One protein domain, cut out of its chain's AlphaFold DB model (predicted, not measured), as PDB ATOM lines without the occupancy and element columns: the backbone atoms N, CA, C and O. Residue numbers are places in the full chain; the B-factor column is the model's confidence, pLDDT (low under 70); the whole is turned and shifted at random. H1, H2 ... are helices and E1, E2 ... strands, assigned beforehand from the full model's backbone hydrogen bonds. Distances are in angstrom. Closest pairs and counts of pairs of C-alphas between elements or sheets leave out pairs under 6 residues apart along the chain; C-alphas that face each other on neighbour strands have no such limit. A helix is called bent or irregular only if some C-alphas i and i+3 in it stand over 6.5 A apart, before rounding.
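This is residues 4 to 111 of the 112 residues of an uncharacterized protein of Paenibacillus xylanexedens (UniProt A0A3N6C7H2). The model is two small lobes set apart along one long axis and joined by two strips of chain, residues 20 to 22 and residues 64 to 69. One lobe is a strongly twisted sheet of three strands, E2, E4 and E3, with H2 over one face; the other is the two-stranded ribbon E1 and E5 with H3 packed on it, H1 at its E1 side, and a long loop of residues 75 to 100. The printed part has 108 residues, with three named helices and five named strands in the order H1, E1, E2, H2, E3, E4, E5, H3. Both sheets are antiparallel, the larger in the order E2, E4, E3, and the class is mixed, helices and strands. The whole is loose, with a radius of gyration of the C-alphas of 18.4 A, and elongated, spanning 52 by 31 by 29 A.

H1, residues 4 to 12, begins at C-alpha 4 (322.340, 340.719, 252.990) and is 12.2 A long. E1, residues 15 to 19, is 13.3 A long. E2, residues 23 to 29, is 19.3 A long and begins at C-alpha 23 (324.234, 367.688, 245.248). H2, residues 30 to 36, is 10.7 A long and irregular: C-alphas 31 and 34 are 7.7 A apart. E3, residues 42 to 48, measures 17.4 A, E4, residues 57 to 63, 18.9 A, and E5, residues 70 to 74, 13.8 A. H3, residues 101 to 109, is 12.4 A long and ends at C-alpha 109 (321.310, 339.589, 236.389).

In the larger sheet E4 is the inner strand. E2 and E4 are antiparallel at 154 degrees, with N 26 and O 60 2.9 A apart, within hydrogen-bond range. E3 and E4 form a hairpin, with N 45 and O 59 2.8 A apart, also within range. H2 is on this sheet at a height of 8.4 A, over E4, and runs along the strands at 4 degrees to E4 on the local plane. E2, H2 and E3 make a split strand-helix-strand unit, two strands running the same way with E4 between them, and its crossover is right-handed. E1 and E5 are antiparallel at 160 degrees, with N 18 and O 71 2.9 A apart, within range. The closest C-alphas of E5 and H3 are those of Ile 72 and Ala 104, 5.9 A; of H1 and E1, those of Met 10 and Val 16, 6.6 A. H1 and H3 are near each other, with 6 pairs of C-alphas within 10 A; H2 is apart from both. In H1 every O i to N i+4 pair is within hydrogen-bond range, in H3 4 of 5, and in H2 0 of 3, with 3 of 4 O i to N i+3 pairs.

The C-alphas of Gly 54 and Lys 111, the two farthest apart, are 55.0 A apart. The printed part has no cut. The link from E5 to H3, 26 residues, is long; in it residues 87 to 88 pair antiparallel with residues 93 to 94. The mean pLDDT of the printed part is 82.2, and residue 53, residues 75 to 94 and residue 111 are under 70.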
ATOM      1  N   ASN A   4     321.584 341.970 253.056       94.88
ATOM      2  CA  ASN A   4     322.340 340.719 252.990       94.88
ATOM      3  C   ASN A   4     322.177 340.068 251.617       94.88
ATOM      4  O   ASN A   4     323.175 339.693 251.004       94.88
ATOM      5  N   ALA A   5     320.945 340.009 251.104       92.56
ATOM      6  CA  ALA A   5     320.677 339.538 249.748       92.56
ATOM      7  C   ALA A   5     321.417 340.386 248.702       92.56
ATOM      8  O   ALA A   5     322.060 339.846 247.803       92.56
ATOM      9  N   LEU A   6     321.403 341.716 248.854       91.56
ATOM     10  CA  LEU A   6     322.156 342.613 247.978       91.56
ATOM     11  C   LEU A   6     323.663 342.335 248.025       91.56
ATOM     12  O   LEU A   6     324.295 342.211 246.979       91.56
ATOM     13  N   ALA A   7     324.240 342.228 249.224       90.75
ATOM     14  CA  ALA A   7     325.665 341.971 249.394       90.75
ATOM     15  C   ALA A   7     326.080 340.635 248.765       90.75
ATOM     16  O   ALA A   7     327.108 340.570 248.091       90.75
ATOM     17  N   GLN A   8     325.262 339.594 248.931       92.25
ATOM     18  CA  GLN A   8     325.493 338.295 248.309       92.25
ATOM     19  C   GLN A   8     325.506 338.406 246.779       92.25
ATOM     20  O   GLN A   8     326.489 338.004 246.159       92.25
ATOM     21  N   LEU A   9     324.501 339.052 246.176       90.06
ATOM     22  CA  LEU A   9     324.453 339.268 244.724       90.06
ATOM     23  C   LEU A   9     325.639 340.101 244.217       90.06
ATOM     24  O   LEU A   9     326.186 339.823 243.149       90.06
ATOM     25  N   MET A  10     326.069 341.109 244.982       87.81
ATOM     26  CA  MET A  10     327.245 341.911 244.641       87.81
ATOM     27  C   MET A  10     328.528 341.080 244.618       87.81
ATOM     28  O   MET A  10     329.368 341.292 243.745       87.81
ATOM     29  N   VAL A  11     328.690 340.130 245.541       88.88
ATOM     30  CA  VAL A  11     329.856 339.239 245.570       88.88
ATOM     31  C   VAL A  11     329.773 338.191 244.461       88.88
ATOM     32  O   VAL A  11     330.725 338.055 243.696       88.88
ATOM     33  N   GLU A  12     328.645 337.490 244.345       89.44
ATOM     34  CA  GLU A  12     328.445 336.385 243.395       89.44
ATOM     35  C   GLU A  12     328.588 336.831 241.937       89.44
ATOM     36  O   GLU A  12     329.207 336.136 241.132       89.44
ATOM     37  N   HIS A  13     328.067 338.014 241.604       83.88
ATOM     38  CA  HIS A  13     328.086 338.551 240.241       83.88
ATOM     39  C   HIS A  13     329.120 339.670 240.042       83.88
ATOM     40  O   HIS A  13     329.155 340.303 238.985       83.88
ATOM     41  N   GLY A  14     329.956 339.948 241.049       83.00
ATOM     42  CA  GLY A  14     330.963 341.007 240.989       83.00
ATOM     43  C   GLY A  14     330.370 342.396 240.735       83.00
ATOM     44  O   GLY A  14     330.953 343.183 239.988       83.00
ATOM     45  N   LEU A  15     329.203 342.706 241.302       83.75
ATOM     46  CA  LEU A  15     328.503 343.970 241.067       83.75
ATOM     47  C   LEU A  15     329.098 345.096 241.911       83.75
ATOM     48  O   LEU A  15     329.366 344.957 243.103       83.75
ATOM     49  N   VAL A  16     329.220 346.262 241.291       84.44
ATOM     50  CA  VAL A  16     329.527 347.528 241.948       84.44
ATOM     51  C   VAL A  16     328.344 348.453 241.729       84.44
ATOM     52  O   VAL A  16     328.041 348.812 240.593       84.44
ATOM     53  N   ILE A  17     327.697 348.856 242.819       85.69
ATOM     54  CA  ILE A  17     326.571 349.792 242.798       85.69
ATOM     55  C   ILE A  17     327.032 351.113 243.409       85.69
ATOM     56  O   ILE A  17     327.712 351.130 244.435       85.69
ATOM     57  N   ARG A  18     326.687 352.229 242.766       86.25
ATOM     58  CA  ARG A  18     326.993 353.581 243.245       86.25
ATOM     59  C   ARG A  18     325.731 354.425 243.265       86.25
ATOM     60  O   ARG A  18     325.033 354.501 242.259       86.25
ATOM     61  N   ALA A  19     325.482 355.085 244.390       89.44
ATOM     62  CA  ALA A  19     324.473 356.128 244.492       89.44
ATOM     63  C   ALA A  19     325.043 357.457 243.982       89.44
ATOM     64  O   ALA A  19     326.192 357.805 244.277       89.44
ATOM     65  N   ILE A  20     324.237 358.200 243.232       89.06
ATOM     66  CA  ILE A  20     324.561 359.552 242.794       89.06
ATOM     67  C   ILE A  20     323.990 360.517 243.831       89.06
ATOM     68  O   ILE A  20     322.774 360.534 244.043       89.06
ATOM     69  N   PRO A  21     324.828 361.322 244.501       90.50
ATOM     70  CA  PRO A  21     324.323 362.307 245.444       90.50
ATOM     71  C   PRO A  21     323.438 363.326 244.716       90.50
ATOM     72  O   PRO A  21     323.644 363.606 243.538       90.50
ATOM     73  N   ASN A  22     322.458 363.898 245.413       92.69
ATOM     74  CA  ASN A  22     321.619 364.956 244.836       92.69
ATOM     75  C   ASN A  22     322.431 366.208 244.502       92.69
ATOM     76  O   ASN A  22     322.208 366.868 243.488       92.69
ATOM     77  N   GLU A  23     323.407 366.503 245.351       94.25
ATOM     78  CA  GLU A  23     324.234 367.688 245.248       94.25
ATOM     79  C   GLU A  23     325.611 367.458 245.866       94.25
ATOM     80  O   GLU A  23     325.834 366.506 246.621       94.25
ATOM     81  N   ARG A  24     326.549 368.347 245.547       93.56
ATOM     82  CA  ARG A  24     327.828 368.466 246.247       93.56
ATOM     83  C   ARG A  24     328.134 369.920 246.543       93.56
ATOM     84  O   ARG A  24     327.801 370.795 245.751       93.56
ATOM     85  N   THR A  25     328.860 370.161 247.625       94.81
ATOM     86  CA  THR A  25     329.307 371.501 248.003       94.81
ATOM     87  C   THR A  25     330.824 371.572 248.040       94.81
ATOM     88  O   THR A  25     331.479 370.668 248.559       94.81
ATOM     89  N   PHE A  26     331.389 372.649 247.501       93.19
ATOM     90  CA  PHE A  26     332.830 372.886 247.473       93.19
ATOM     91  C   PHE A  26     333.161 374.385 247.496       93.19
ATOM     92  O   PHE A  26     332.314 375.232 247.221       93.19
ATOM     93  N   GLY A  27     334.401 374.708 247.869       93.00
ATOM     94  CA  GLY A  27     334.922 376.074 247.865       93.00
ATOM     95  C   GLY A  27     335.536 376.436 246.518       93.00
ATOM     96  O   GLY A  27     336.295 375.650 245.950       93.00
ATOM     97  N   VAL A  28     335.240 377.634 246.025       92.88
ATOM     98  CA  VAL A  28     335.758 378.161 244.758       92.88
ATOM     99  C   VAL A  28     336.332 379.555 244.995       92.88
ATOM    100  O   VAL A  28     335.714 380.318 245.723       92.88
ATOM    101  N   PRO A  29     337.471 379.935 244.397       93.25
ATOM    102  CA  PRO A  29     337.945 381.317 244.427       93.25
ATOM    103  C   PRO A  29     336.875 382.329 243.978       93.25
ATOM    104  O   PRO A  29     336.164 382.092 243.001       93.25
ATOM    105  N   VAL A  30     336.746 383.454 244.690       92.19
ATOM    106  CA  VAL A  30     335.708 384.475 244.415       92.19
ATOM    107  C   VAL A  30     335.785 385.024 242.982       92.19
ATOM    108  O   VAL A  30     334.756 385.301 242.367       92.19
ATOM    109  N   ASP A  31     336.986 385.124 242.418       92.19
ATOM    110  CA  ASP A  31     337.248 385.556 241.039       92.19
ATOM    111  C   ASP A  31     336.732 384.575 239.970       92.19
ATOM    112  O   ASP A  31     336.639 384.926 238.797       92.19
ATOM    113  N   HIS A  32     336.341 383.357 240.353       91.94
ATOM    114  CA  HIS A  32     335.733 382.366 239.463       91.94
ATOM    115  C   HIS A  32     334.206 382.264 239.594       91.94
ATOM    116  O   HIS A  32     333.615 381.382 238.965       91.94
ATOM    117  N   LYS A  33     333.550 383.137 240.375       88.94
ATOM    118  CA  LYS A  33     332.096 383.072 240.622       88.94
ATOM    119  C   LYS A  33     331.258 383.008 239.340       88.94
ATOM    120  O   LYS A  33     330.292 382.255 239.280       88.94
ATOM    121  N   ASP A  34     331.682 383.720 238.295       92.44
ATOM    122  CA  ASP A  34     330.929 383.844 237.042       92.44
ATOM    123  C   ASP A  34     330.861 382.519 236.260       92.44
ATOM    124  O   ASP A  34     330.005 382.351 235.396       92.44
ATOM    125  N   ARG A  35     331.705 381.527 236.589       93.31
ATOM    126  CA  ARG A  35     331.617 380.164 236.023       93.31
ATOM    127  C   ARG A  35     330.414 379.371 236.543       93.31
ATOM    128  O   ARG A  35     330.113 378.309 236.002       93.31
ATOM    129  N   TYR A  36     329.758 379.862 237.591       92.00
ATOM    130  CA  TYR A  36     328.673 379.193 238.308       92.00
ATOM    131  C   TYR A  36     327.370 380.002 238.238       92.00
ATOM    132  O   TYR A  36     326.592 380.017 239.184       92.00
ATOM    133  N   SER A  37     327.143 380.683 237.109       89.81
ATOM    134  CA  SER A  37     325.985 381.553 236.877       89.81
ATOM    135  C   SER A  37     324.693 380.812 236.512       89.81
ATOM    136  O   SER A  37     323.632 381.425 236.466       89.81
ATOM    137  N   ASP A  38     324.767 379.518 236.191       93.12
ATOM    138  CA  ASP A  38     323.586 378.695 235.920       93.12
ATOM    139  C   ASP A  38     322.890 378.328 237.237       93.12
ATOM    140  O   ASP A  38     323.244 377.343 237.885       93.12
ATOM    141  N   GLU A  39     321.897 379.123 237.626       89.75
ATOM    142  CA  GLU A  39     321.133 378.948 238.869       89.75
ATOM    143  C   GLU A  39     320.301 377.655 238.906       89.75
ATOM    144  O   GLU A  39     319.930 377.180 239.983       89.75
ATOM    145  N   ALA A  40     320.025 377.035 237.749       88.81
ATOM    146  CA  ALA A  40     319.375 375.728 237.721       88.81
ATOM    147  C   ALA A  40     320.318 374.630 238.237       88.81
ATOM    148  O   ALA A  40     319.872 373.653 238.846       88.81
ATOM    149  N   ARG A  41     321.628 374.803 238.020       91.75
ATOM    150  CA  ARG A  41     322.669 373.840 238.389       91.75
ATOM    151  C   ARG A  41     323.425 374.214 239.659       91.75
ATOM    152  O   ARG A  41     323.846 373.315 240.384       91.75
ATOM    153  N   TYR A  42     323.613 375.497 239.938       95.50
ATOM    154  CA  TYR A  42     324.479 375.973 241.009       95.50
ATOM    155  C   TYR A  42     323.750 376.896 241.979       95.50
ATOM    156  O   TYR A  42     322.886 377.684 241.614       95.50
ATOM    157  N   THR A  43     324.140 376.824 243.245       96.12
ATOM    158  CA  THR A  43     323.742 377.768 244.285       96.12
ATOM    159  C   THR A  43     325.000 378.345 244.913       96.12
ATOM    160  O   THR A  43     325.841 377.602 245.424       96.12
ATOM    161  N   ILE A  44     325.136 379.670 244.852       94.31
ATOM    162  CA  ILE A  44     326.256 380.402 245.446       94.31
ATOM    163  C   ILE A  44     325.861 380.810 246.866       94.31
ATOM    164  O   ILE A  44     324.852 381.477 247.076       94.31
ATOM    165  N   GLY A  45     326.649 380.365 247.836       91.31
ATOM    166  CA  GLY A  45     326.513 380.690 249.247       91.31
ATOM    167  C   GLY A  45     327.543 381.717 249.709       91.31
ATOM    168  O   GLY A  45     328.063 382.520 248.936       91.31
ATOM    169  N   GLU A  46     327.833 381.677 251.005       92.00
ATOM    170  CA  GLU A  46     328.665 382.670 251.681       92.00
ATOM    171  C   GLU A  46     330.128 382.659 251.212       92.00
ATOM    172  O   GLU A  46     330.685 381.623 250.823       92.00
ATOM    173  N   VAL A  47     330.751 383.839 251.292       93.19
ATOM    174  CA  VAL A  47     332.199 384.007 251.152       93.19
ATOM    175  C   VAL A  47     332.861 383.582 252.460       93.19
ATOM    176  O   VAL A  47     332.442 383.996 253.537       93.19
ATOM    177  N   PHE A  48     333.915 382.781 252.378       90.56
ATOM    178  CA  PHE A  48     334.714 382.360 253.518       90.56
ATOM    179  C   PHE A  48     336.202 382.408 253.179       90.56
ATOM    180  O   PHE A  48     336.606 382.290 252.023       90.56
ATOM    181  N   LYS A  49     337.042 382.566 254.200       89.38
ATOM    182  CA  LYS A  49     338.497 382.593 254.048       89.38
ATOM    183  C   LYS A  49     339.092 381.398 254.790       89.38
ATOM    184  O   LYS A  49     339.072 381.398 256.015       89.38
ATOM    185  N   PRO A  50     339.595 380.371 254.088       82.06
ATOM    186  CA  PRO A  50     340.283 379.263 254.734       82.06
ATOM    187  C   PRO A  50     341.609 379.748 255.322       82.06
ATOM    188  O   PRO A  50     342.382 380.414 254.623       82.06
ATOM    189  N   ASP A  51     341.899 379.337 256.555       76.56
ATOM    190  CA  ASP A  51     343.075 379.768 257.328       76.56
ATOM    191  C   ASP A  51     344.410 379.586 256.577       76.56
ATOM    192  O   ASP A  51     345.342 380.366 256.753       76.56
ATOM    193  N   ASN A  52     344.482 378.611 255.664       73.25
ATOM    194  CA  ASN A  52     345.728 378.178 255.020       73.25
ATOM    195  C   ASN A  52     345.911 378.648 253.567       73.25
ATOM    196  O   ASN A  52     346.928 378.332 252.952       73.25
ATOM    197  N   LEU A  53     344.938 379.351 252.978       68.31
ATOM    198  CA  LEU A  53     344.975 379.709 251.550       68.31
ATOM    199  C   LEU A  53     345.150 381.204 251.300       68.31
ATOM    200  O   LEU A  53     345.509 381.591 250.190       68.31
ATOM    201  N   GLY A  54     344.861 382.053 252.292       77.25
ATOM    202  CA  GLY A  54     344.934 383.515 252.168       77.25
ATOM    203  C   GLY A  54     343.953 384.129 251.157       77.25
ATOM    204  O   GLY A  54     343.837 385.352 251.102       77.25
ATOM    205  N   LYS A  55     343.227 383.302 250.396       84.94
ATOM    206  CA  LYS A  55     342.264 383.683 249.364       84.94
ATOM    207  C   LYS A  55     340.842 383.525 249.877       84.94
ATOM    208  O   LYS A  55     340.528 382.545 250.547       84.94
ATOM    209  N   GLU A  56     339.993 384.478 249.524       93.38
ATOM    210  CA  GLU A  56     338.555 384.368 249.738       93.38
ATOM    211  C   GLU A  56     337.971 383.350 248.755       93.38
ATOM    212  O   GLU A  56     338.276 383.359 247.557       93.38
ATOM    213  N   LEU A  57     337.141 382.457 249.281       94.44
ATOM    214  CA  LEU A  57     336.396 381.464 248.528       94.44
ATOM    215  C   LEU A  57     334.900 381.740 248.672       94.44
ATOM    216  O   LEU A  57     334.447 382.163 249.726       94.44
ATOM    217  N   ILE A  58     334.121 381.438 247.644       94.50
ATOM    218  CA  ILE A  58     332.672 381.278 247.732       94.50
ATOM    219  C   ILE A  58     332.331 379.807 247.951       94.50
ATOM    220  O   ILE A  58     332.963 378.909 247.383       94.50
ATOM    221  N   LYS A  59     331.306 379.548 248.758       95.62
ATOM    222  CA  LYS A  59     330.688 378.225 248.857       95.62
ATOM    223  C   LYS A  59     329.795 378.005 247.636       95.62
ATOM    224  O   LYS A  59     328.853 378.761 247.434       95.62
ATOM    225  N   VAL A  60     330.059 376.977 246.838       96.25
ATOM    226  CA  VAL A  60     329.213 376.599 245.695       96.25
ATOM    227  C   VAL A  60     328.596 375.239 245.967       96.25
ATOM    228  O   VAL A  60     329.313 374.284 246.264       96.25
ATOM    229  N   THR A  61     327.277 375.148 245.844       96.44
ATOM    230  CA  THR A  61     326.550 373.878 245.796       96.44
ATOM    231  C   THR A  61     326.155 373.591 244.353       96.44
ATOM    232  O   THR A  61     325.515 374.415 243.713       96.44
ATOM    233  N   GLU A  62     326.544 372.432 243.832       94.94
ATOM    234  CA  GLU A  62     326.172 371.937 242.507       94.94
ATOM    235  C   GLU A  62     325.124 370.836 242.644       94.94
ATOM    236  O   GLU A  62     325.361 369.852 243.347       94.94
ATOM    237  N   LYS A  63     324.011 370.972 241.924       94.00
ATOM    238  CA  LYS A  63     322.985 369.939 241.771       94.00
ATOM    239  C   LYS A  63     323.353 369.002 240.630       94.00
ATOM    240  O   LYS A  63     323.692 369.438 239.527       94.00
ATOM    241  N   PHE A  64     323.247 367.703 240.879       89.12
ATOM    242  CA  PHE A  64     323.459 366.696 239.850       89.12
ATOM    243  C   PHE A  64     322.155 366.414 239.108       89.12
ATOM    244  O   PHE A  64     321.135 366.102 239.716       89.12
ATOM    245  N   SER A  65     322.198 366.450 237.774       87.31
ATOM    246  CA  SER A  65     321.034 366.152 236.924       87.31
ATOM    247  C   SER A  65     320.496 364.727 237.097       87.31
ATOM    248  O   SER A  65     319.330 364.474 236.812       87.31
ATOM    249  N   GLN A  66     321.339 363.803 237.564       88.81
ATOM    250  CA  GLN A  66     320.994 362.410 237.872       88.81
ATOM    251  C   GLN A  66     321.028 362.129 239.384       88.81
ATOM    252  O   GLN A  66     321.225 360.991 239.802       88.81
ATOM    253  N   GLY A  67     320.890 363.168 240.212       89.69
ATOM    254  CA  GLY A  67     320.858 363.049 241.665       89.69
ATOM    255  C   GLY A  67     319.789 362.072 242.158       89.69
ATOM    256  O   GLY A  67     318.697 362.006 241.598       89.69
ATOM    257  N   GLY A  68     320.126 361.280 243.177       90.38
ATOM    258  CA  GLY A  68     319.218 360.305 243.787       90.38
ATOM    259  C   GLY A  68     319.112 358.978 243.032       90.38
ATOM    260  O   GLY A  68     318.507 358.043 243.547       90.38
ATOM    261  N   LYS A  69     319.728 358.870 241.850       92.69
ATOM    262  CA  LYS A  69     319.746 357.644 241.046       92.69
ATOM    263  C   LYS A  69     320.930 356.743 241.389       92.69
ATOM    264  O   LYS A  69     321.902 357.151 242.028       92.69
ATOM    265  N   PHE A  70     320.868 355.513 240.897       90.00
ATOM    266  CA  PHE A  70     321.886 354.486 241.055       90.00
ATOM    267  C   PHE A  70     322.529 354.135 239.716       90.00
ATOM    268  O   PHE A  70     321.895 354.182 238.664       90.00
ATOM    269  N   ILE A  71     323.799 353.750 239.777       87.31
ATOM    270  CA  ILE A  71     324.559 353.160 238.674       87.31
ATOM    271  C   ILE A  71     325.014 351.776 239.119       87.31
ATOM    272  O   ILE A  71     325.429 351.605 240.267       87.31
ATOM    273  N   ILE A  72     325.005 350.816 238.199       84.81
ATOM    274  CA  ILE A  72     325.570 349.482 238.399       84.81
ATOM    275  C   ILE A  72     326.633 349.178 237.340       84.81
ATOM    276  O   ILE A  72     326.492 349.539 236.172       84.81
ATOM    277  N   ALA A  73     327.700 348.505 237.755       77.69
ATOM    278  CA  ALA A  73     328.740 347.971 236.885       77.69
ATOM    279  C   ALA A  73     329.123 346.556 237.335       77.69
ATOM    280  O   ALA A  73     328.975 346.221 238.508       77.69
ATOM    281  N   MET A  74     329.643 345.738 236.419       74.75
ATOM    282  CA  MET A  74     330.272 344.457 236.757       74.75
ATOM    283  C   MET A  74     331.787 344.640 236.807       74.75
ATOM    284  O   MET A  74     332.376 345.250 235.915       74.75
ATOM    285  N   LYS A  75     332.435 344.103 237.838       69.81
ATOM    286  CA  LYS A  75     333.891 344.083 237.996       69.81
ATOM    287  C   LYS A  75     334.483 343.043 237.034       69.81
ATOM    288  O   LYS A  75     334.794 341.930 237.439       69.81
ATOM    289  N   GLY A  76     334.568 343.397 235.751       56.06
ATOM    290  CA  GLY A  76     334.928 342.484 234.658       56.06
ATOM    291  C   GLY A  76     336.309 342.680 234.027       56.06
ATOM    292  O   GLY A  76     336.722 341.854 233.223       56.06
ATOM    293  N   SER A  77     337.054 343.730 234.364       49.28
ATOM    294  CA  SER A  77     338.409 343.955 233.854       49.28
ATOM    295  C   SER A  77     339.098 345.014 234.729       49.28
ATOM    296  O   SER A  77     338.488 345.538 235.664       49.28
ATOM    297  N   GLN A  78     340.393 345.253 234.523       44.88
ATOM    298  CA  GLN A  78     341.282 346.043 235.391       44.88
ATOM    299  C   GLN A  78     340.831 347.495 235.668       44.88
ATOM    300  O   GLN A  78     341.434 348.152 236.512       44.88
ATOM    301  N   ASP A  79     339.737 347.962 235.061       47.59
ATOM    302  CA  ASP A  79     339.140 349.277 235.261       47.59
ATOM    303  C   ASP A  79     337.715 349.190 235.836       47.59
ATOM    304  O   ASP A  79     336.749 349.709 235.277       47.59
ATOM    305  N   SER A  80     337.563 348.652 237.052       48.84
ATOM    306  CA  SER A  80     336.304 348.738 237.825       48.84
ATOM    307  C   SER A  80     335.989 350.156 238.328       48.84
ATOM    308  O   SER A  80     335.302 350.359 239.336       48.84
ATOM    309  N   THR A  81     336.543 351.164 237.661       49.28
ATOM    310  CA  THR A  81     336.273 352.562 237.913       49.28
ATOM    311  C   THR A  81     335.335 353.046 236.818       49.28
ATOM    312  O   THR A  81     335.701 353.160 235.652       49.28
ATOM    313  N   VAL A  82     334.101 353.378 237.196       51.28
ATOM    314  CA  VAL A  82     333.245 354.253 236.385       51.28
ATOM    315  C   VAL A  82     333.889 355.649 236.419       51.28
ATOM    316  O   VAL A  82     333.458 356.542 237.144       51.28
ATOM    317  N   GLN A  83     335.032 355.808 235.746       45.06
ATOM    318  CA  GLN A  83     335.714 357.081 235.533       45.06
ATOM    319  C   GLN A  83     335.057 357.748 234.325       45.06
ATOM    320  O   GLN A  83     335.596 357.753 233.223       45.06
ATOM    321  N   GLY A  84     333.845 358.249 234.537       49.88
ATOM    322  CA  GLY A  84     333.048 358.909 233.511       49.88
ATOM    323  C   GLY A  84     331.568 358.684 233.769       49.88
ATOM    324  O   GLY A  84     331.069 357.582 233.579       49.88
ATOM    325  N   TRP A  85     330.864 359.729 234.203       55.56
ATOM    326  CA  TRP A  85     329.420 359.684 234.472       55.56
ATOM    327  C   TRP A  85     328.581 359.423 233.216       55.56
ATOM    328  O   TRP A  85     327.414 359.068 233.324       55.56
ATOM    329  N   GLU A  86     329.169 359.582 232.031       51.19
ATOM    330  CA  GLU A  86     328.461 359.462 230.758       51.19
ATOM    331  C   GLU A  86     328.809 358.196 229.974       51.19
ATOM    332  O   GLU A  86     327.991 357.778 229.162       51.19
ATOM    333  N   TRP A  87     329.960 357.553 230.212       53.34
ATOM    334  CA  TRP A  87     330.420 356.430 229.388       53.34
ATOM    335  C   TRP A  87     331.135 355.358 230.209       53.34
ATOM    336  O   TRP A  87     332.114 355.626 230.904       53.34
ATOM    337  N   HIS A  88     330.677 354.114 230.077       55.91
ATOM    338  CA  HIS A  88     331.408 352.959 230.581       55.91
ATOM    339  C   HIS A  88     332.637 352.739 229.689       55.91
ATOM    340  O   HIS A  88     332.492 352.309 228.542       55.91
ATOM    341  N   LYS A  89     333.834 353.043 230.211       50.28
ATOM    342  CA  LYS A  89     335.106 353.056 229.458       50.28
ATOM    343  C   LYS A  89     335.317 351.818 228.581       50.28
ATOM    344  O   LYS A  89     335.720 351.956 227.436       50.28
ATOM    345  N   GLU A  90     334.990 350.634 229.092       50.53
ATOM    346  CA  GLU A  90     335.207 349.373 228.366       50.53
ATOM    347  C   GLU A  90     334.164 349.073 227.288       50.53
ATOM    348  O   GLU A  90     334.479 348.434 226.291       50.53
ATOM    349  N   SER A  91     332.912 349.502 227.473       56.69
ATOM    350  CA  SER A  91     331.833 349.142 226.544       56.69
ATOM    351  C   SER A  91     331.500 350.259 225.565       56.69
ATOM    352  O   SER A  91     330.725 350.032 224.637       56.69
ATOM    353  N   GLY A  92     332.044 351.464 225.776       57.00
ATOM    354  CA  GLY A  92     331.722 352.640 224.974       57.00
ATOM    355  C   GLY A  92     330.223 352.934 224.960       57.00
ATOM    356  O   GLY A  92     329.734 353.515 224.000       57.00
ATOM    357  N   LYS A  93     329.473 352.492 225.980       60.31
ATOM    358  CA  LYS A  93     328.028 352.704 226.105       60.31
ATOM    359  C   LYS A  93     327.730 353.731 227.181       60.31
ATOM    360  O   LYS A  93     328.461 353.838 228.172       60.31
ATOM    361  N   LYS A  94     326.625 354.454 226.983       63.28
ATOM    362  CA  LYS A  94     326.100 355.367 227.991       63.28
ATOM    363  C   LYS A  94     325.821 354.618 229.287       63.28
ATOM    364  O   LYS A  94     325.267 353.518 229.259       63.28
ATOM    365  N   VAL A  95     326.214 355.224 230.401       75.69
ATOM    366  CA  VAL A  95     325.865 354.726 231.734       75.69
ATOM    367  C   VAL A  95     324.344 354.782 231.883       75.69
ATOM    368  O   VAL A  95     323.726 355.801 231.577       75.69
ATOM    369  N   ALA A  96     323.741 353.672 232.304       82.56
ATOM    370  CA  ALA A  96     322.327 353.627 232.646       82.56
ATOM    371  C   ALA A  96     322.130 354.092 234.094       82.56
ATOM    372  O   ALA A  96     322.924 353.748 234.974       82.56
ATOM    373  N   PHE A  97     321.072 354.866 234.317       88.38
ATOM    374  CA  PHE A  97     320.687 355.370 235.628       88.38
ATOM    375  C   PHE A  97     319.379 354.714 236.054       88.38
ATOM    376  O   PHE A  97     318.445 354.634 235.256       88.38
ATOM    377  N   TYR A  98     319.320 354.279 237.305       91.62
ATOM    378  CA  TYR A  98     318.189 353.543 237.864       91.62
ATOM    379  C   TYR A  98     317.620 354.300 239.055       91.62
ATOM    380  O   TYR A  98     318.376 354.912 239.809       91.62
ATOM    381  N   ASP A  99     316.304 354.266 239.233       93.25
ATOM    382  CA  ASP A  99     315.650 354.940 240.355       93.25
ATOM    383  C   ASP A  99     315.728 354.099 241.636       93.25
ATOM    384  O   ASP A  99     315.705 354.638 242.742       93.25
ATOM    385  N   THR A 100     315.910 352.783 241.497       93.69
ATOM    386  CA  THR A 100     316.063 351.849 242.619       93.69
ATOM    387  C   THR A 100     317.259 350.911 242.453       93.69
ATOM    388  O   THR A 100     317.763 350.672 241.351       93.69
ATOM    389  N   ILE A 101     317.716 350.341 243.572       91.75
ATOM    390  CA  ILE A 101     318.779 349.328 243.577       91.75
ATOM    391  C   ILE A 101     318.297 348.048 242.882       91.75
ATOM    392  O   ILE A 101     319.048 347.424 242.136       91.75
ATOM    393  N   GLU A 102     317.038 347.673 243.088       92.06
ATOM    394  CA  GLU A 102     316.410 346.489 242.512       92.06
ATOM    395  C   GLU A 102     316.381 346.547 240.985       92.06
ATOM    396  O   GLU A 102     316.750 345.573 240.328       92.06
ATOM    397  N   GLU A 103     315.992 347.685 240.407       91.31
ATOM    398  CA  GLU A 103     316.037 347.899 238.957       91.31
ATOM    399  C   GLU A 103     317.462 347.778 238.417       91.31
ATOM    400  O   GLU A 103     317.686 347.104 237.408       91.31
ATOM    401  N   ALA A 104     318.428 348.387 239.110       89.31
ATOM    402  CA  ALA A 104     319.830 348.326 238.722       89.31
ATOM    403  C   ALA A 104     320.320 346.870 238.683       89.31
ATOM    404  O   ALA A 104     320.828 346.416 237.657       89.31
ATOM    405  N   VAL A 105     320.096 346.107 239.754       89.31
ATOM    406  CA  VAL A 105     320.491 344.695 239.862       89.31
ATOM    407  C   VAL A 105     319.804 343.832 238.801       89.31
ATOM    408  O   VAL A 105     320.478 343.106 238.062       89.31
ATOM    409  N   ASN A 106     318.482 343.958 238.653       89.25
ATOM    410  CA  ASN A 106     317.709 343.187 237.677       89.25
ATOM    411  C   ASN A 106     318.174 343.433 236.238       89.25
ATOM    412  O   ASN A 106     318.173 342.510 235.428       89.25
ATOM    413  N   SER A 107     318.615 344.654 235.924       84.94
ATOM    414  CA  SER A 107     319.093 344.995 234.584       84.94
ATOM    415  C   SER A 107     320.368 344.256 234.165       84.94
ATOM    416  O   SER A 107     320.683 344.229 232.976       84.94
ATOM    417  N   VAL A 108     321.117 343.691 235.118       79.81
ATOM    418  CA  VAL A 108     322.362 342.958 234.867       79.81
ATOM    419  C   VAL A 108     322.139 341.454 234.999       79.81
ATOM    420  O   VAL A 108     322.554 340.715 234.111       79.81
ATOM    421  N   ILE A 109     321.465 341.015 236.064       82.81
ATOM    422  CA  ILE A 109     321.310 339.589 236.389       82.81
ATOM    423  C   ILE A 109     320.258 338.905 235.506       82.81
ATOM    424  O   ILE A 109     320.448 337.759 235.118       82.81
ATOM    425  N   ASN A 110     319.181 339.606 235.138       76.56
ATOM    426  CA  ASN A 110     318.071 339.024 234.373       76.56
ATOM    427  C   ASN A 110     318.159 339.335 232.870       76.56
ATOM    428  O   ASN A 110     317.132 339.391 232.188       76.56
ATOM    429  N   LYS A 111     319.363 339.588 232.341       62.84
ATOM    430  CA  LYS A 111     319.544 339.673 230.886       62.84
ATOM    431  C   LYS A 111     319.336 338.280 230.267       62.84
ATOM    432  O   LYS A 111     319.811 337.312 230.858       62.84
TER     433      LYS A 111